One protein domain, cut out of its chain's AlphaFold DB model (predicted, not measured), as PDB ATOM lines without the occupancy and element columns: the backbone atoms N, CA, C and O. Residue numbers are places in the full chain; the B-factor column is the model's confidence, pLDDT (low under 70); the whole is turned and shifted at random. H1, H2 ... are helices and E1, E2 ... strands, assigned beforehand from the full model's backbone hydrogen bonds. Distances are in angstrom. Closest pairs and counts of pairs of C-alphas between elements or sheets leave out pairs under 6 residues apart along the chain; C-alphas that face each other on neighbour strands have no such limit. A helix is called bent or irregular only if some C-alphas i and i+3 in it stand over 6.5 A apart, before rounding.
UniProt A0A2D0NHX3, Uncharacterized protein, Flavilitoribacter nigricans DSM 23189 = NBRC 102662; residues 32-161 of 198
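What this domain is: This is residues 32 to 161 of the 198 residues of an uncharacterized protein of Flavilitoribacter nigricans DSM 23189 = NBRC 102662 (UniProt A0A2D0NHX3). Picture one long, strongly twisted sheet of nine strands, folded over by a sharp bend in E3, with H1 tucked in between E3 and E9. H3 lies across E2 and E3, and its last residues, 99 to 101, stick out together with 102 to 105, while H4 stands at the sheet's level beside E9 and E1. The 130 printed residues follow the order E1 H1 H2 E2 E3 E4 H3 E5 H4 E6 E7 E8 E9 H5, five named helices and nine named strands, a mixed class. The mixed sheet is ordered E5 E1 E9 E6 E2 E3 E4 E8 E7. The whole is compact, with a radius of gyration of the C-alphas of 14.4 A and spans of 43, 29 and 26 A.

How they stand to each other: Start at E1, residues 32 to 38, the antiparallel neighbour of E9, residues 147 to 155, with N 34 and O 154 at 2.9 A, within hydrogen-bond range. Next comes H1, residues 40 to 48, on the sheet at a height of 7.6 A; its closest C-alphas to E9 are those of Val 40 and Val 150, 6.6 A apart. The closest C-alphas of H1 and E3, residues 65 to 75, are those of Val 47 and Ser 73, 6.4 A apart. H2, residues 51 to 55, only grazes the sheet, and is close to but not clearly touching H1, with the C-alphas of Met 46 and Ile 52 at 6.2 A. Now follow E2, residues 57 to 62, E3 and E4, residues 78 to 84, a meander, each strand the antiparallel neighbour of the one before; E2 and E3 form a hairpin, as do E3 and E4. Look for N 60 and O 67 at 2.8 A, and N 70 and O 82 at 2.8 A; E3 bends by 81 degrees at residue 71. H3, residues 88 to 101, is over E2 and E3 at a height of 9.4 A, and runs across the strands, but only just, at 61 degrees to E3 on the local plane. E5, residues 110 to 112, and E1 meet only at a point, with the facing C-alphas 111 and 32 at 4.5 A. H4, residues 114 to 121, comes closest to E9 at the C-alphas of Leu 120 and Gly 154, 4.6 A apart; it is irregular, C-alphas 115 and 118 being 7.7 A apart. E6, residues 122 to 127, is parallel to E2, with N 59 and O 123 at 2.8 A, and antiparallel to E9, with N 124 and O 151 at 2.8 A. E7, residues 134 to 136, and E8, residues 139 to 143, form a hairpin, with N 139 and O 136 at 2.9 A; E8 is also antiparallel to E4, with N 79 and O 142 at 2.8 A. H5, residues 157 to 161, only grazes the sheet. In H1 and H5 every O i to N i+4 pair is within hydrogen-bond range; H3 has 9 of 10, H2 0 of 1 and H4 0 of 4, with O i to N i+3 pairs within range 0 of 2 in H2 and 3 of 5 in H4.

Where its parts are: Find C-alpha 32 at (176.253, 164.729, 262.080); from there E1 runs 18.9 A. C-alpha 65 at (156.304, 179.157, 268.392) opens E3, 24.4 A long, and E4 takes 18.6 A. H3 spans 20.2 A and H1 12.3 A. E9 covers 23.7 A, and H5 ends at C-alpha 161, (184.449, 160.744, 262.207).

The domain as a whole: The C-alphas of Ala 137 and Ser 161 are the two farthest apart, 45.4 A. The printed part has no cut and no long link. The mean pLDDT of the printed part is 89.2; look for values under 70 at residues 53 to 54 and 100 to 108.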
ATOM      1  N   PHE A  32     177.082 164.689 260.887       93.94
ATOM      2  CA  PHE A  32     176.253 164.729 262.080       93.94
ATOM      3  C   PHE A  32     176.381 166.061 262.813       93.94
ATOM      4  O   PHE A  32     177.465 166.643 262.874       93.94
ATOM      5  N   TYR A  33     175.281 166.536 263.384       93.69
ATOM      6  CA  TYR A  33     175.209 167.730 264.216       93.69
ATOM      7  C   TYR A  33     174.606 167.397 265.578       93.69
ATOM      8  O   TYR A  33     173.844 166.440 265.711       93.69
ATOM      9  N   LYS A  34     174.926 168.187 266.596       92.50
ATOM     10  CA  LYS A  34     174.343 168.054 267.932       92.50
ATOM     11  C   LYS A  34     174.049 169.421 268.530       92.50
ATOM     12  O   LYS A  34     174.761 170.387 268.259       92.50
ATOM     13  N   ALA A  35     173.018 169.466 269.364       91.44
ATOM     14  CA  ALA A  35     172.728 170.610 270.208       91.44
ATOM     15  C   ALA A  35     173.621 170.541 271.449       91.44
ATOM     16  O   ALA A  35     173.567 169.566 272.205       91.44
ATOM     17  N   ASN A  36     174.460 171.552 271.654       91.75
ATOM     18  CA  ASN A  36     175.281 171.660 272.852       91.75
ATOM     19  C   ASN A  36     174.592 172.630 273.813       91.75
ATOM     20  O   ASN A  36     174.360 173.779 273.427       91.75
ATOM     21  N   PRO A  37     174.234 172.199 275.035       93.00
ATOM     22  CA  PRO A  37     173.709 173.123 276.025       93.00
ATOM     23  C   PRO A  37     174.777 174.174 276.340       93.00
ATOM     24  O   PRO A  37     175.939 173.843 276.580       93.00
ATOM     25  N   SER A  38     174.372 175.435 276.324       94.38
ATOM     26  CA  SER A  38     175.191 176.575 276.717       94.38
ATOM     27  C   SER A  38     174.511 177.307 277.867       94.38
ATOM     28  O   SER A  38     173.298 177.209 278.060       94.38
ATOM     29  N   ASN A  39     175.297 178.028 278.658       95.69
ATOM     30  CA  ASN A  39     174.755 178.884 279.702       95.69
ATOM     31  C   ASN A  39     174.466 180.289 279.137       95.69
ATOM     32  O   ASN A  39     175.038 180.706 278.125       95.69
ATOM     33  N   VAL A  40     173.577 181.025 279.808       95.12
ATOM     34  CA  VAL A  40     173.163 182.370 279.379       95.12
ATOM     35  C   VAL A  40     174.350 183.337 279.348       95.12
ATOM     36  O   VAL A  40     174.468 184.114 278.411       95.12
ATOM     37  N   THR A  41     175.282 183.255 280.301       95.06
ATOM     38  CA  THR A  41     176.461 184.135 280.361       95.06
ATOM     39  C   THR A  41     177.372 183.981 279.137       95.06
ATOM     40  O   THR A  41     177.789 184.972 278.542       95.06
ATOM     41  N   SER A  42     177.652 182.747 278.716       94.38
ATOM     42  CA  SER A  42     178.429 182.437 277.513       94.38
ATOM     43  C   SER A  42     177.703 182.914 276.259       94.38
ATOM     44  O   SER A  42     178.337 183.462 275.363       94.38
ATOM     45  N   PHE A  43     176.374 182.785 276.210       94.50
ATOM     46  CA  PHE A  43     175.573 183.380 275.141       94.50
ATOM     47  C   PHE A  43     175.688 184.905 275.100       94.50
ATOM     48  O   PHE A  43     175.964 185.464 274.042       94.50
ATOM     49  N   GLN A  44     175.563 185.580 276.241       93.94
ATOM     50  CA  GLN A  44     175.718 187.032 276.311       93.94
ATOM     51  C   GLN A  44     177.102 187.485 275.844       93.94
ATOM     52  O   GLN A  44     177.229 188.518 275.188       93.94
ATOM     53  N   GLN A  45     178.141 186.711 276.163       93.44
ATOM     54  CA  GLN A  45     179.489 186.974 275.678       93.44
ATOM     55  C   GLN A  45     179.583 186.836 274.152       93.44
ATOM     56  O   GLN A  45     180.174 187.716 273.537       93.44
ATOM     57  N   MET A  46     178.959 185.813 273.548       91.38
ATOM     58  CA  MET A  46     178.897 185.652 272.083       91.38
ATOM     59  C   MET A  46     178.155 186.807 271.390       91.38
ATOM     60  O   MET A  46     178.569 187.251 270.322       91.38
ATOM     61  N   VAL A  47     177.070 187.317 271.992       91.75
ATOM     62  CA  VAL A  47     176.366 188.503 271.466       91.75
ATOM     63  C   VAL A  47     177.294 189.722 271.514       91.75
ATOM     64  O   VAL A  47     177.456 190.425 270.523       91.75
ATOM     65  N   ARG A  48     177.953 189.959 272.657       91.19
ATOM     66  CA  ARG A  48     178.831 191.125 272.861       91.19
ATOM     67  C   ARG A  48     180.112 191.089 272.032       91.19
ATOM     68  O   ARG A  48     180.645 192.150 271.727       91.19
ATOM     69  N   SER A  49     180.626 189.907 271.698       88.06
ATOM     70  CA  SER A  49     181.806 189.755 270.841       88.06
ATOM     71  C   SER A  49     181.503 189.941 269.352       88.06
ATOM     72  O   SER A  49     182.426 189.835 268.549       88.06
ATOM     73  N   ALA A  50     180.240 190.193 268.983       79.00
ATOM     74  CA  ALA A  50     179.752 190.217 267.603       79.00
ATOM     75  C   ALA A  50     179.993 188.903 266.827       79.00
ATOM     76  O   ALA A  50     179.841 188.859 265.609       79.00
ATOM     77  N   GLU A  51     180.298 187.800 267.525       76.38
ATOM     78  CA  GLU A  51     180.423 186.466 266.916       76.38
ATOM     79  C   GLU A  51     179.083 186.011 266.318       76.38
ATOM     80  O   GLU A  51     179.035 185.251 265.349       76.38
ATOM     81  N   ILE A  52     177.977 186.517 266.871       74.62
ATOM     82  CA  ILE A  52     176.636 186.206 266.386       74.62
ATOM     83  C   ILE A  52     176.318 186.910 265.066       74.62
ATOM     84  O   ILE A  52     175.751 186.274 264.183       74.62
ATOM     85  N   GLU A  53     176.708 188.176 264.899       68.44
ATOM     86  CA  GLU A  53     176.338 188.975 263.718       68.44
ATOM     87  C   GLU A  53     176.971 188.462 262.418       68.44
ATOM     88  O   GLU A  53     176.427 188.686 261.338       68.44
ATOM     89  N   GLN A  54     178.111 187.770 262.499       68.75
ATOM     90  CA  GLN A  54     178.856 187.355 261.307       68.75
ATOM     91  C   GLN A  54     178.558 185.922 260.862       68.75
ATOM     92  O   GLN A  54     178.651 185.624 259.671       68.75
ATOM     93  N   GLU A  55     178.209 185.021 261.787       79.69
ATOM     94  CA  GLU A  55     178.218 183.583 261.483       79.69
ATOM     95  C   GLU A  55     177.074 182.776 262.100       79.69
ATOM     96  O   GLU A  55     177.006 181.566 261.860       79.69
ATOM     97  N   ARG A  56     176.186 183.383 262.900       88.25
ATOM     98  CA  ARG A  56     175.183 182.632 263.670       88.25
ATOM     99  C   ARG A  56     173.761 183.081 263.389       88.25
ATOM    100  O   ARG A  56     173.472 184.251 263.183       88.25
ATOM    101  N   TYR A  57     172.855 182.112 263.431       93.62
ATOM    102  CA  TYR A  57     171.434 182.315 263.205       93.62
ATOM    103  C   TYR A  57     170.668 182.049 264.497       93.62
ATOM    104  O   TYR A  57     170.663 180.928 265.005       93.62
ATOM    105  N   CYS A  58     170.032 183.071 265.066       95.69
ATOM    106  CA  CYS A  58     169.341 182.922 266.340       95.69
ATOM    107  C   CYS A  58     167.852 182.622 266.152       95.69
ATOM    108  O   CYS A  58     167.150 183.324 265.417       95.69
ATOM    109  N   VAL A  59     167.379 181.587 266.843       96.25
ATOM    110  CA  VAL A  59     165.984 181.152 266.876       96.25
ATOM    111  C   VAL A  59     165.486 181.208 268.313       96.25
ATOM    112  O   VAL A  59     166.061 180.577 269.200       96.25
ATOM    113  N   ILE A  60     164.397 181.930 268.547       95.62
ATOM    114  CA  ILE A  60     163.703 181.961 269.835       95.62
ATOM    115  C   ILE A  60     162.517 181.013 269.798       95.62
ATOM    116  O   ILE A  60     161.699 181.082 268.884       95.62
ATOM    117  N   HIS A  61     162.398 180.190 270.836       95.12
ATOM    118  CA  HIS A  61     161.254 179.337 271.128       95.12
ATOM    119  C   HIS A  61     160.476 179.922 272.308       95.12
ATOM    120  O   HIS A  61     161.027 180.069 273.402       95.12
ATOM    121  N   TYR A  62     159.203 180.247 272.087       94.25
ATOM    122  CA  TYR A  62     158.300 180.780 273.110       94.25
ATOM    123  C   TYR A  62     156.856 180.370 272.823       94.25
ATOM    124  O   TYR A  62     156.379 180.534 271.696       94.25
ATOM    125  N   GLN A  63     156.158 179.830 273.825       91.62
ATOM    126  CA  GLN A  63     154.761 179.383 273.726       91.62
ATOM    127  C   GLN A  63     154.500 178.473 272.511       91.62
ATOM    128  O   GLN A  63     153.521 178.622 271.777       91.62
ATOM    129  N   GLY A  64     155.429 177.547 272.255       89.25
ATOM    130  CA  GLY A  64     155.366 176.601 271.135       89.25
ATOM    131  C   GLY A  64     155.657 177.194 269.752       89.25
ATOM    132  O   GLY A  64     155.689 176.449 268.773       89.25
ATOM    133  N   LYS A  65     155.907 178.503 269.643       91.50
ATOM    134  CA  LYS A  65     156.304 179.157 268.392       91.50
ATOM    135  C   LYS A  65     157.814 179.317 268.328       91.50
ATOM    136  O   LYS A  65     158.456 179.544 269.350       91.50
ATOM    137  N   ALA A  66     158.352 179.240 267.115       94.75
ATOM    138  CA  ALA A  66     159.748 179.525 266.834       94.75
ATOM    139  C   ALA A  66     159.861 180.718 265.882       94.75
ATOM    140  O   ALA A  66     159.139 180.779 264.885       94.75
ATOM    141  N   MET A  67     160.736 181.668 266.198       95.56
ATOM    142  CA  MET A  67     160.927 182.906 265.435       95.56
ATOM    143  C   MET A  67     162.412 183.203 265.273       95.56
ATOM    144  O   MET A  67     163.211 182.848 266.140       95.56
ATOM    145  N   HIS A  68     162.779 183.864 264.180       95.50
ATOM    146  CA  HIS A  68     164.137 184.357 263.996       95.50
ATOM    147  C   HIS A  68     164.309 185.709 264.685       95.50
ATOM    148  O   HIS A  68     163.398 186.538 264.664       95.50
ATOM    149  N   VAL A  69     165.485 185.929 265.269       95.19
ATOM    150  CA  VAL A  69     165.904 187.236 265.774       95.19
ATOM    151  C   VAL A  69     167.103 187.716 264.978       95.19
ATOM    152  O   VAL A  69     168.156 187.074 264.986       95.19
ATOM    153  N   ASP A  70     166.929 188.858 264.336       93.06
ATOM    154  CA  ASP A  70     167.971 189.613 263.659       93.06
ATOM    155  C   ASP A  70     168.457 190.767 264.557       93.06
ATOM    156  O   ASP A  70     167.759 191.169 265.494       93.06
ATOM    157  N   GLN A  71     169.644 191.308 264.276       92.81
ATOM    158  CA  GLN A  71     170.217 192.479 264.960       92.81
ATOM    159  C   GLN A  71     170.235 192.341 266.492       92.81
ATOM    160  O   GLN A  71     169.793 193.221 267.233       92.81
ATOM    161  N   LEU A  72     170.715 191.190 266.966       93.88
ATOM    162  CA  LEU A  72     170.797 190.874 268.388       93.88
ATOM    163  C   LEU A  72     171.773 191.791 269.112       93.88
ATOM    164  O   LEU A  72     172.958 191.835 268.795       93.88
ATOM    165  N   SER A  73     171.292 192.442 270.162       94.75
ATOM    166  CA  SER A  73     172.124 193.256 271.043       94.75
ATOM    167  C   SER A  73     171.728 193.058 272.503       94.75
ATOM    168  O   SER A  73     170.650 192.554 272.816       94.75
ATOM    169  N   ILE A  74     172.638 193.400 273.418       94.12
ATOM    170  CA  ILE A  74     172.356 193.390 274.855       94.12
ATOM    171  C   ILE A  74     172.489 194.805 275.386       94.12
ATOM    172  O   ILE A  74     173.587 195.367 275.369       94.12
ATOM    173  N   ASN A  75     171.398 195.332 275.928       94.19
ATOM    174  CA  ASN A  75     171.321 196.678 276.472       94.19
ATOM    175  C   ASN A  75     170.673 196.634 277.859       94.19
ATOM    176  O   ASN A  75     169.616 196.048 278.044       94.19
ATOM    177  N   GLY A  76     171.344 197.177 278.876       91.56
ATOM    178  CA  GLY A  76     170.797 197.203 280.241       91.56
ATOM    179  C   GLY A  76     170.526 195.832 280.890       91.56
ATOM    180  O   GLY A  76     169.893 195.786 281.936       91.56
ATOM    181  N   GLY A  77     171.016 194.725 280.316       91.19
ATOM    182  CA  GLY A  77     170.697 193.360 280.770       91.19
ATOM    183  C   GLY A  77     169.522 192.707 280.033       91.19
ATOM    184  O   GLY A  77     169.264 191.513 280.240       91.19
ATOM    185  N   ASP A  78     168.897 193.450 279.125       94.19
ATOM    186  CA  ASP A  78     167.872 192.968 278.214       94.19
ATOM    187  C   ASP A  78     168.502 192.576 276.877       94.19
ATOM    188  O   ASP A  78     169.484 193.164 276.419       94.19
ATOM    189  N   LEU A  79     167.954 191.523 276.282       94.50
ATOM    190  CA  LEU A  79     168.243 191.078 274.933       94.50
ATOM    191  C   LEU A  79     167.263 191.781 273.992       94.50
ATOM    192  O   LEU A  79     166.049 191.574 274.075       94.50
ATOM    193  N   GLU A  80     167.807 192.599 273.104       95.25
ATOM    194  CA  GLU A  80     167.065 193.347 272.098       95.25
ATOM    195  C   GLU A  80     167.331 192.773 270.701       95.25
ATOM    196  O   GLU A  80     168.389 192.195 270.442       95.25
ATOM    197  N   GLY A  81     166.372 192.929 269.791       94.75
ATOM    198  CA  GLY A  81     166.531 192.523 268.394       94.75
ATOM    199  C   GLY A  81     165.278 192.747 267.554       94.75
ATOM    200  O   GLY A  81     164.278 193.298 268.022       94.75
ATOM    201  N   VAL A  82     165.319 192.305 266.303       95.56
ATOM    202  CA  VAL A  82     164.198 192.376 265.359       95.56
ATOM    203  C   VAL A  82     163.697 190.968 265.072       95.56
ATOM    204  O   VAL A  82     164.434 190.110 264.596       95.56
ATOM    205  N   LEU A  83     162.428 190.719 265.365       95.19
ATOM    206  CA  LEU A  83     161.772 189.464 265.046       95.19
ATOM    207  C   LEU A  83     161.396 189.393 263.577       95.19
ATOM    208  O   LEU A  83     160.800 190.313 263.015       95.19
ATOM    209  N   SER A  84     161.672 188.239 262.990       94.44
ATOM    210  CA  SER A  84     161.246 187.889 261.644       94.44
ATOM    211  C   SER A  84     160.804 186.429 261.576       94.44
ATOM    212  O   SER A  84     161.061 185.615 262.471       94.44
ATOM    213  N   GLU A  85     160.068 186.105 260.518       93.25
ATOM    214  CA  GLU A  85     159.643 184.735 260.263       93.25
ATOM    215  C   GLU A  85     160.838 183.846 259.918       93.25
ATOM    216  O   GLU A  85     161.810 184.275 259.295       93.25
ATOM    217  N   LEU A  86     160.748 182.576 260.311       94.06
ATOM    218  CA  LEU A  86     161.740 181.587 259.922       94.06
ATOM    219  C   LEU A  86     161.620 181.288 258.419       94.06
ATOM    220  O   LEU A  86     160.523 180.983 257.944       94.06
ATOM    221  N   PRO A  87     162.740 181.267 257.679       94.12
ATOM    222  CA  PRO A  87     162.814 180.682 256.350       94.12
ATOM    223  C   PRO A  87     162.228 179.265 256.323       94.12
ATOM    224  O   PRO A  87     162.352 178.507 257.290       94.12
ATOM    225  N   ALA A  88     161.582 178.890 255.217       93.19
ATOM    226  CA  ALA A  88     160.807 177.649 255.120       93.19
ATOM    227  C   ALA A  88     161.632 176.374 255.399       93.19
ATOM    228  O   ALA A  88     161.136 175.414 255.993       93.19
ATOM    229  N   ASP A  89     162.899 176.364 254.992       91.25
ATOM    230  CA  ASP A  89     163.862 175.294 255.256       91.25
ATOM    231  C   ASP A  89     164.165 175.143 256.755       91.25
ATOM    232  O   ASP A  89     164.123 174.025 257.282       91.25
ATOM    233  N   ARG A  90     164.379 176.257 257.458       92.75
ATOM    234  CA  ARG A  90     164.616 176.290 258.910       92.75
ATOM    235  C   ARG A  90     163.355 175.969 259.704       92.75
ATOM    236  O   ARG A  90     163.412 175.173 260.640       92.75
ATOM    237  N   ALA A  91     162.205 176.504 259.296       93.00
ATOM    238  CA  ALA A  91     160.912 176.214 259.915       93.00
ATOM    239  C   ALA A  91     160.606 174.706 259.904       93.00
ATOM    240  O   ALA A  91     160.191 174.142 260.919       93.00
ATOM    241  N   ARG A  92     160.893 174.022 258.784       90.69
ATOM    242  CA  ARG A  92     160.756 172.562 258.678       90.69
ATOM    243  C   ARG A  92     161.659 171.822 259.666       90.69
ATOM    244  O   ARG A  92     161.207 170.865 260.291       90.69
ATOM    245  N   MET A  93     162.920 172.237 259.801       88.25
ATOM    246  CA  MET A  93     163.856 171.597 260.734       88.25
ATOM    247  C   MET A  93     163.443 171.803 262.191       88.25
ATOM    248  O   MET A  93     163.467 170.850 262.970       88.25
ATOM    249  N   VAL A  94     163.002 173.010 262.545       90.00
ATOM    250  CA  VAL A  94     162.524 173.318 263.897       90.00
ATOM    251  C   VAL A  94     161.284 172.495 264.251       90.00
ATOM    252  O   VAL A  94     161.218 171.929 265.343       90.00
ATOM    253  N   ALA A  95     160.329 172.360 263.327       87.62
ATOM    254  CA  ALA A  95     159.143 171.532 263.546       87.62
ATOM    255  C   ALA A  95     159.515 170.067 263.837       87.62
ATOM    256  O   ALA A  95     158.987 169.465 264.771       87.62
ATOM    257  N   GLN A  96     160.480 169.516 263.089       84.44
ATOM    258  CA  GLN A  96     161.012 168.179 263.358       84.44
ATOM    259  C   GLN A  96     161.675 168.120 264.740       84.44
ATOM    260  O   GLN A  96     161.439 167.195 265.509       84.44
ATOM    261  N   GLU A  97     162.496 169.107 265.099       81.56
ATOM    262  CA  GLU A  97     163.187 169.160 266.390       81.56
ATOM    263  C   GLU A  97     162.243 169.152 267.596       81.56
ATOM    264  O   GLU A  97     162.495 168.392 268.536       81.56
ATOM    265  N   GLN A  98     161.163 169.935 267.557       79.12
ATOM    266  CA  GLN A  98     160.187 170.021 268.649       79.12
ATOM    267  C   GLN A  98     159.518 168.676 268.955       79.12
ATOM    268  O   GLN A  98     159.233 168.378 270.117       79.12
ATOM    269  N   GLU A  99     159.283 167.846 267.938       75.56
ATOM    270  CA  GLU A  99     158.749 166.496 268.126       75.56
ATOM    271  C   GLU A  99     159.743 165.609 268.891       75.56
ATOM    272  O   GLU A  99     159.379 164.912 269.838       75.56
ATOM    273  N   PHE A 100     161.025 165.708 268.547       67.31
ATOM    274  CA  PHE A 100     162.079 164.890 269.139       67.31
ATOM    275  C   PHE A 100     162.521 165.337 270.535       67.31
ATOM    276  O   PHE A 100     162.921 164.492 271.332       67.31
ATOM    277  N   LEU A 101     162.474 166.633 270.862       67.62
ATOM    278  CA  LEU A 101     162.820 167.107 272.211       67.62
ATOM    279  C   LEU A 101     161.852 166.579 273.278       67.62
ATOM    280  O   LEU A 101     162.240 166.427 274.435       67.62
ATOM    281  N   LYS A 102     160.620 166.233 272.886       68.75
ATOM    282  CA  LYS A 102     159.649 165.549 273.754       68.75
ATOM    283  C   LYS A 102     160.058 164.109 274.058       68.75
ATOM    284  O   LYS A 102     159.692 163.574 275.100       68.75
ATOM    285  N   THR A 103     160.834 163.476 273.177       63.09
ATOM    286  CA  THR A 103     161.391 162.136 273.385       63.09
ATOM    287  C   THR A 103     162.743 162.269 274.086       63.09
ATOM    288  O   THR A 103     163.818 162.138 273.499       63.09
ATOM    289  N   VAL A 104     162.651 162.628 275.366       52.16
ATOM    290  CA  VAL A 104     163.748 162.791 276.326       52.16
ATOM    291  C   VAL A 104     164.752 161.641 276.185       52.16
ATOM    292  O   VAL A 104     164.399 160.509 276.473       52.16
ATOM    293  N   GLU A 105     165.965 161.929 275.687       52.38
ATOM    294  CA  GLU A 105     167.253 161.350 276.145       52.38
ATOM    295  C   GLU A 105     168.408 161.473 275.148       52.38
ATOM    296  O   GLU A 105     169.559 161.247 275.522       52.38
ATOM    297  N   LYS A 106     168.184 161.808 273.874       54.12
ATOM    298  CA  LYS A 106     169.281 161.732 272.895       54.12
ATOM    299  C   LYS A 106     169.495 163.045 272.159       54.12
ATOM    300  O   LYS A 106     169.121 163.191 271.001       54.12
ATOM    301  N   LEU A 107     170.300 163.910 272.787       61.78
ATOM    302  CA  LEU A 107     171.230 164.847 272.124       61.78
ATOM    303  C   LEU A 107     172.283 164.085 271.279       61.78
ATOM    304  O   LEU A 107     173.463 164.428 271.260       61.78
ATOM    305  N   ARG A 108     171.898 162.973 270.639       67.62
ATOM    306  CA  ARG A 108     172.780 162.210 269.761       67.62
ATOM    307  C   ARG A 108     172.949 162.975 268.461       67.62
ATOM    308  O   ARG A 108     172.012 163.631 268.008       67.62
ATOM    309  N   GLY A 109     174.126 162.814 267.860       77.88
ATOM    310  CA  GLY A 109     174.418 163.297 266.522       77.88
ATOM    311  C   GLY A 109     173.266 162.985 265.569       77.88
ATOM    312  O   GLY A 109     172.916 161.820 265.355       77.88
ATOM    313  N   ARG A 110     172.664 164.031 265.012       86.81
ATOM    314  CA  ARG A 110     171.640 163.962 263.973       86.81
ATOM    315  C   ARG A 110     172.279 164.132 262.622       86.81
ATOM    316  O   ARG A 110     173.171 164.954 262.468       86.81
ATOM    317  N   ARG A 111     171.808 163.377 261.638       90.88
ATOM    318  CA  ARG A 111     172.290 163.530 260.268       90.88
ATOM    319  C   ARG A 111     171.753 164.827 259.688       90.88
ATOM    320  O   ARG A 111     170.567 165.105 259.840       90.88
ATOM    321  N   TYR A 112     172.608 165.564 258.997       91.94
ATOM    322  CA  TYR A 112     172.192 166.657 258.128       91.94
ATOM    323  C   TYR A 112     172.710 166.409 256.719       91.94
ATOM    324  O   TYR A 112     173.731 165.741 256.513       91.94
ATOM    325  N   ARG A 113     171.968 166.905 255.734       91.50
ATOM    326  CA  ARG A 113     172.396 166.897 254.333       91.50
ATOM    327  C   ARG A 113     173.335 168.076 254.067       91.50
ATOM    328  O   ARG A 113     173.250 169.080 254.769       91.50
ATOM    329  N   PRO A 114     174.142 168.042 252.994       89.81
ATOM    330  CA  PRO A 114     174.950 169.198 252.594       89.81
ATOM    331  C   PRO A 114     174.132 170.488 252.405       89.81
ATOM    332  O   PRO A 114     174.610 171.573 252.718       89.81
ATOM    333  N   THR A 115     172.876 170.371 251.957       90.56
ATOM    334  CA  THR A 115     171.931 171.495 251.817       90.56
ATOM    335  C   THR A 115     171.425 172.046 253.152       90.56
ATOM    336  O   THR A 115     170.847 173.121 253.183       90.56
ATOM    337  N   GLU A 116     171.611 171.312 254.247       92.19
ATOM    338  CA  GLU A 116     171.144 171.638 255.601       92.19
ATOM    339  C   GLU A 116     172.301 172.102 256.500       92.19
ATOM    340  O   GLU A 116     172.159 172.189 257.715       92.19
ATOM    341  N   LYS A 117     173.469 172.416 255.918       92.69
ATOM    342  CA  LYS A 117     174.667 172.850 256.658       92.69
ATOM    343  C   LYS A 117     174.437 174.122 257.487       92.69
ATOM    344  O   LYS A 117     175.148 174.345 258.464       92.69
ATOM    345  N   PHE A 118     173.426 174.914 257.131       93.06
ATOM    346  CA  PHE A 118     173.007 176.087 257.889       93.06
ATOM    347  C   PHE A 118     172.668 175.761 259.352       93.06
ATOM    348  O   PHE A 118     172.908 176.602 260.206       93.06
ATOM    349  N   VAL A 119     172.228 174.532 259.667       93.44
ATOM    350  CA  VAL A 119     171.892 174.110 261.042       93.44
ATOM    351  C   VAL A 119     173.078 174.222 262.004       93.44
ATOM    352  O   VAL A 119     172.904 174.358 263.207       93.44
ATOM    353  N   LEU A 120     174.313 174.172 261.494       93.94
ATOM    354  CA  LEU A 120     175.525 174.273 262.313       93.94
ATOM    355  C   LEU A 120     175.758 175.682 262.870       93.94
ATOM    356  O   LEU A 120     176.623 175.864 263.726       93.94
ATOM    357  N   GLN A 121     175.037 176.669 262.346       94.06
ATOM    358  CA  GLN A 121     175.135 178.069 262.735       94.06
ATOM    359  C   GLN A 121     174.033 178.460 263.725       94.06
ATOM    360  O   GLN A 121     174.020 179.594 264.198       94.06
ATOM    361  N   ASP A 122     173.148 177.528 264.082       94.81
ATOM    362  CA  ASP A 122     171.918 177.859 264.788       94.81
ATOM    363  C   ASP A 122     172.132 177.954 266.296       94.81
ATOM    364  O   ASP A 122     172.793 177.123 266.928       94.81
ATOM    365  N   ILE A 123     171.538 178.983 266.888       95.62
ATOM    366  CA  ILE A 123     171.470 179.178 268.332       95.62
ATOM    367  C   ILE A 123     169.998 179.203 268.710       95.62
ATOM    368  O   ILE A 123     169.273 180.115 268.324       95.62
ATOM    369  N   HIS A 124     169.552 178.196 269.454       96.31
ATOM    370  CA  HIS A 124     168.169 178.083 269.904       96.31
ATOM    371  C   HIS A 124     168.063 178.566 271.349       96.31
ATOM    372  O   HIS A 124     168.673 177.993 272.255       96.31
ATOM    373  N   LEU A 125     167.272 179.612 271.561       96.00
ATOM    374  CA  LEU A 125     166.935 180.156 272.870       96.00
ATOM    375  C   LEU A 125     165.536 179.684 273.248       96.00
ATOM    376  O   LEU A 125     164.586 179.922 272.509       96.00
ATOM    377  N   TYR A 126     165.400 179.038 274.396       95.38
ATOM    378  CA  TYR A 126     164.112 178.637 274.950       95.38
ATOM    379  C   TYR A 126     163.770 179.583 276.086       95.38
ATOM    380  O   TYR A 126     164.530 179.695 277.052       95.38
ATOM    381  N   LEU A 127     162.657 180.291 275.941       95.94
ATOM    382  CA  LEU A 127     162.183 181.242 276.934       95.94
ATOM    383  C   LEU A 127     161.217 180.565 277.904       95.94
ATOM    384  O   LEU A 127     160.504 179.634 277.537       95.94
ATOM    385  N   ASN A 128     161.172 181.070 279.134       95.25
ATOM    386  CA  ASN A 128     160.189 180.637 280.114       95.25
ATOM    387  C   ASN A 128     158.793 181.151 279.722       95.25
ATOM    388  O   ASN A 128     158.548 182.359 279.720       95.25
ATOM    389  N   ASP A 129     157.862 180.232 279.460       92.06
ATOM    390  CA  ASP A 129     156.481 180.540 279.064       92.06
ATOM    391  C   ASP A 129     155.690 181.328 280.128       92.06
ATOM    392  O   ASP A 129     154.674 181.946 279.810       92.06
ATOM    393  N   GLN A 130     156.149 181.330 281.386       91.38
ATOM    394  CA  GLN A 130     155.523 182.066 282.490       91.38
ATOM    395  C   GLN A 130     155.865 183.560 282.489       91.38
ATOM    396  O   GLN A 130     155.154 184.348 283.116       91.38
ATOM    397  N   VAL A 131     156.948 183.962 281.818       88.31
ATOM    398  CA  VAL A 131     157.341 185.370 281.736       88.31
ATOM    399  C   VAL A 131     156.627 185.992 280.534       88.31
ATOM    400  O   VAL A 131     156.787 185.502 279.414       88.31
ATOM    401  N   PRO A 132     155.822 187.054 280.720       85.19
ATOM    402  CA  PRO A 132     155.191 187.740 279.602       85.19
ATOM    403  C   PRO A 132     156.267 188.451 278.776       85.19
ATOM    404  O   PRO A 132     156.924 189.372 279.260       85.19
ATOM    405  N   VAL A 133     156.449 188.019 277.530       82.88
ATOM    406  CA  VAL A 133     157.376 188.658 276.590       82.88
ATOM    407  C   VAL A 133     156.588 189.612 275.699       82.88
ATOM    408  O   VAL A 133     155.595 189.231 275.077       82.88
ATOM    409  N   LEU A 134     157.019 190.870 275.649       78.94
ATOM    410  CA  LEU A 134     156.402 191.893 274.812       78.94
ATOM    411  C   LEU A 134     157.029 191.857 273.416       78.94
ATOM    412  O   LEU A 134     158.159 192.297 273.216       78.94
ATOM    413  N   PHE A 135     156.272 191.368 272.440       83.06
ATOM    414  CA  PHE A 135     156.631 191.454 271.025       83.06
ATOM    415  C   PHE A 135     155.925 192.662 270.407       83.06
ATOM    416  O   PHE A 135     154.796 192.564 269.922       83.06
ATOM    417  N   ALA A 136     156.555 193.833 270.474       82.69
ATOM    418  CA  ALA A 136     155.969 195.074 269.973       82.69
ATOM    419  C   ALA A 136     156.457 195.357 268.547       82.69
ATOM    420  O   ALA A 136     157.638 195.614 268.337       82.69
ATOM    421  N   ALA A 137     155.549 195.335 267.565       84.56
ATOM    422  CA  ALA A 137     155.821 195.738 266.176       84.56
ATOM    423  C   ALA A 137     157.063 195.068 265.541       84.56
ATOM    424  O   ALA A 137     157.842 195.721 264.851       84.56
ATOM    425  N   GLY A 138     157.270 193.773 265.803       89.12
ATOM    426  CA  GLY A 138     158.429 193.038 265.286       89.12
ATOM    427  C   GLY A 138     159.745 193.359 265.996       89.12
ATOM    428  O   GLY A 138     160.789 192.904 265.555       89.12
ATOM    429  N   LYS A 139     159.730 194.108 267.102       93.50
ATOM    430  CA  LYS A 139     160.890 194.262 267.983       93.50
ATOM    431  C   LYS A 139     160.813 193.281 269.145       93.50
ATOM    432  O   LYS A 139     159.745 193.044 269.716       93.50
ATOM    433  N   LEU A 140     161.969 192.733 269.478       94.50
ATOM    434  CA  LEU A 140     162.219 191.909 270.642       94.50
ATOM    435  C   LEU A 140     162.866 192.770 271.723       94.50
ATOM    436  O   LEU A 140     163.850 193.450 271.451       94.50
ATOM    437  N   SER A 141     162.340 192.698 272.941       94.56
ATOM    438  CA  SER A 141     163.008 193.186 274.145       94.56
ATOM    439  C   SER A 141     162.643 192.236 275.275       94.56
ATOM    440  O   SER A 141     161.478 192.172 275.672       94.56
ATOM    441  N   LEU A 142     163.605 191.447 275.750       94.50
ATOM    442  CA  LEU A 142     163.373 190.481 276.823       94.50
ATOM    443  C   LEU A 142     164.493 190.525 277.859       94.50
ATOM    444  O   LEU A 142     165.661 190.578 277.480       94.50
ATOM    445  N   PRO A 143     164.177 190.435 279.157       95.19
ATOM    446  CA  PRO A 143     165.210 190.323 280.170       95.19
ATOM    447  C   PRO A 143     165.949 189.000 279.996       95.19
ATOM    448  O   PRO A 143     165.336 187.950 279.799       95.19
ATOM    449  N   THR A 144     167.277 189.017 280.099       94.69
ATOM    450  CA  THR A 144     168.094 187.800 279.926       94.69
ATOM    451  C   THR A 144     167.788 186.708 280.956       94.69
ATOM    452  O   THR A 144     168.058 185.536 280.702       94.69
ATOM    453  N   SER A 145     167.149 187.060 282.076       95.12
ATOM    454  CA  SER A 145     166.607 186.121 283.065       95.12
ATOM    455  C   SER A 145     165.406 185.305 282.565       95.12
ATOM    456  O   SER A 145     165.092 184.278 283.162       95.12
ATOM    457  N   ALA A 146     164.742 185.725 281.482       96.00
ATOM    458  CA  ALA A 146     163.651 184.972 280.863       96.00
ATOM    459  C   ALA A 146     164.147 183.795 280.004       96.00
ATOM    460  O   ALA A 146     163.344 182.947 279.611       96.00
ATOM    461  N   ILE A 147     165.447 183.737 279.701       96.69
ATOM    462  CA  ILE A 147     166.059 182.657 278.923       96.69
ATOM    463  C   ILE A 147     166.257 181.448 279.842       96.69
ATOM    464  O   ILE A 147     167.098 181.464 280.738       96.69
ATOM    465  N   GLU A 148     165.495 180.383 279.605       95.56
ATOM    466  CA  GLU A 148     165.564 179.146 280.385       95.56
ATOM    467  C   GLU A 148     166.707 178.246 279.903       95.56
ATOM    468  O   GLU A 148     167.471 177.705 280.706       95.56
ATOM    469  N   LYS A 149     166.826 178.063 278.581       94.94
ATOM    470  CA  LYS A 149     167.838 177.186 277.975       94.94
ATOM    471  C   LYS A 149     168.427 177.820 276.727       94.94
ATOM    472  O   LYS A 149     167.711 178.410 275.921       94.94
ATOM    473  N   VAL A 150     169.727 177.625 276.540       95.69
ATOM    474  CA  VAL A 150     170.435 177.975 275.307       95.69
ATOM    475  C   VAL A 150     171.021 176.705 274.718       95.69
ATOM    476  O   VAL A 150     171.741 175.973 275.400       95.69
ATOM    477  N   TYR A 151     170.753 176.460 273.444       94.75
ATOM    478  CA  TYR A 151     171.392 175.397 272.684       94.75
ATOM    479  C   TYR A 151     172.154 175.985 271.512       94.75
ATOM    480  O   TYR A 151     171.589 176.687 270.678       94.75
ATOM    481  N   VAL A 152     173.442 175.668 271.443       94.12
ATOM    482  CA  VAL A 152     174.299 176.030 270.317       94.12
ATOM    483  C   VAL A 152     174.499 174.789 269.471       94.12
ATOM    484  O   VAL A 152     175.069 173.783 269.921       94.12
ATOM    485  N   TYR A 153     174.010 174.851 268.244       93.25
ATOM    486  CA  TYR A 153     174.172 173.774 267.294       93.25
ATOM    487  C   TYR A 153     175.591 173.770 266.738       93.25
ATOM    488  O   TYR A 153     176.218 174.804 266.511       93.25
ATOM    489  N   GLY A 154     176.135 172.570 266.570       93.25
ATOM    490  CA  GLY A 154     177.480 172.393 266.048       93.25
ATOM    491  C   GLY A 154     177.699 170.998 265.493       93.25
ATOM    492  O   GLY A 154     176.933 170.067 265.755       93.25
ATOM    493  N   LYS A 155     178.772 170.847 264.712       95.06
ATOM    494  CA  LYS A 155     179.133 169.569 264.097       95.06
ATOM    495  C   LYS A 155     179.518 168.562 265.181       95.06
ATOM    496  O   LYS A 155     180.408 168.811 265.994       95.06
ATOM    497  N   ASP A 156     178.878 167.399 265.168       95.00
ATOM    498  CA  ASP A 156     179.280 166.261 265.983       95.00
ATOM    499  C   ASP A 156     180.475 165.582 265.303       95.00
ATOM    500  O   ASP A 156     180.330 164.690 264.461       95.00
ATOM    501  N   GLN A 157     181.674 166.070 265.630       93.50
ATOM    502  CA  GLN A 157     182.928 165.572 265.067       93.50
ATOM    503  C   GLN A 157     183.139 164.087 265.361       93.50
ATOM    504  O   GLN A 157     183.680 163.385 264.509       93.50
ATOM    505  N   VAL A 158     182.682 163.598 266.517       92.12
ATOM    506  CA  VAL A 158     182.851 162.197 266.914       92.12
ATOM    507  C   VAL A 158     181.954 161.318 266.054       92.12
ATOM    508  O   VAL A 158     182.456 160.430 265.368       92.12
ATOM    509  N   ALA A 159     180.648 161.602 266.011       90.88
ATOM    510  CA  ALA A 159     179.717 160.817 265.197       90.88
ATOM    511  C   ALA A 159     180.065 160.887 263.700       90.88
ATOM    512  O   ALA A 159     180.033 159.870 263.003       90.88
ATOM    513  N   THR A 160     180.472 162.066 263.219       91.94
ATOM    514  CA  THR A 160     180.917 162.241 261.832       91.94
ATOM    515  C   THR A 160     182.169 161.415 261.547       91.94
ATOM    516  O   THR A 160     182.174 160.643 260.589       91.94
ATOM    517  N   SER A 161     183.204 161.506 262.388       90.50
ATOM    518  CA  SER A 161     184.449 160.744 262.207       90.50
ATOM    519  C   SER A 161     184.203 159.241 262.242       90.50
ATOM    520  O   SER A 161     184.702 158.523 261.380       90.50
TER     521      SER A 161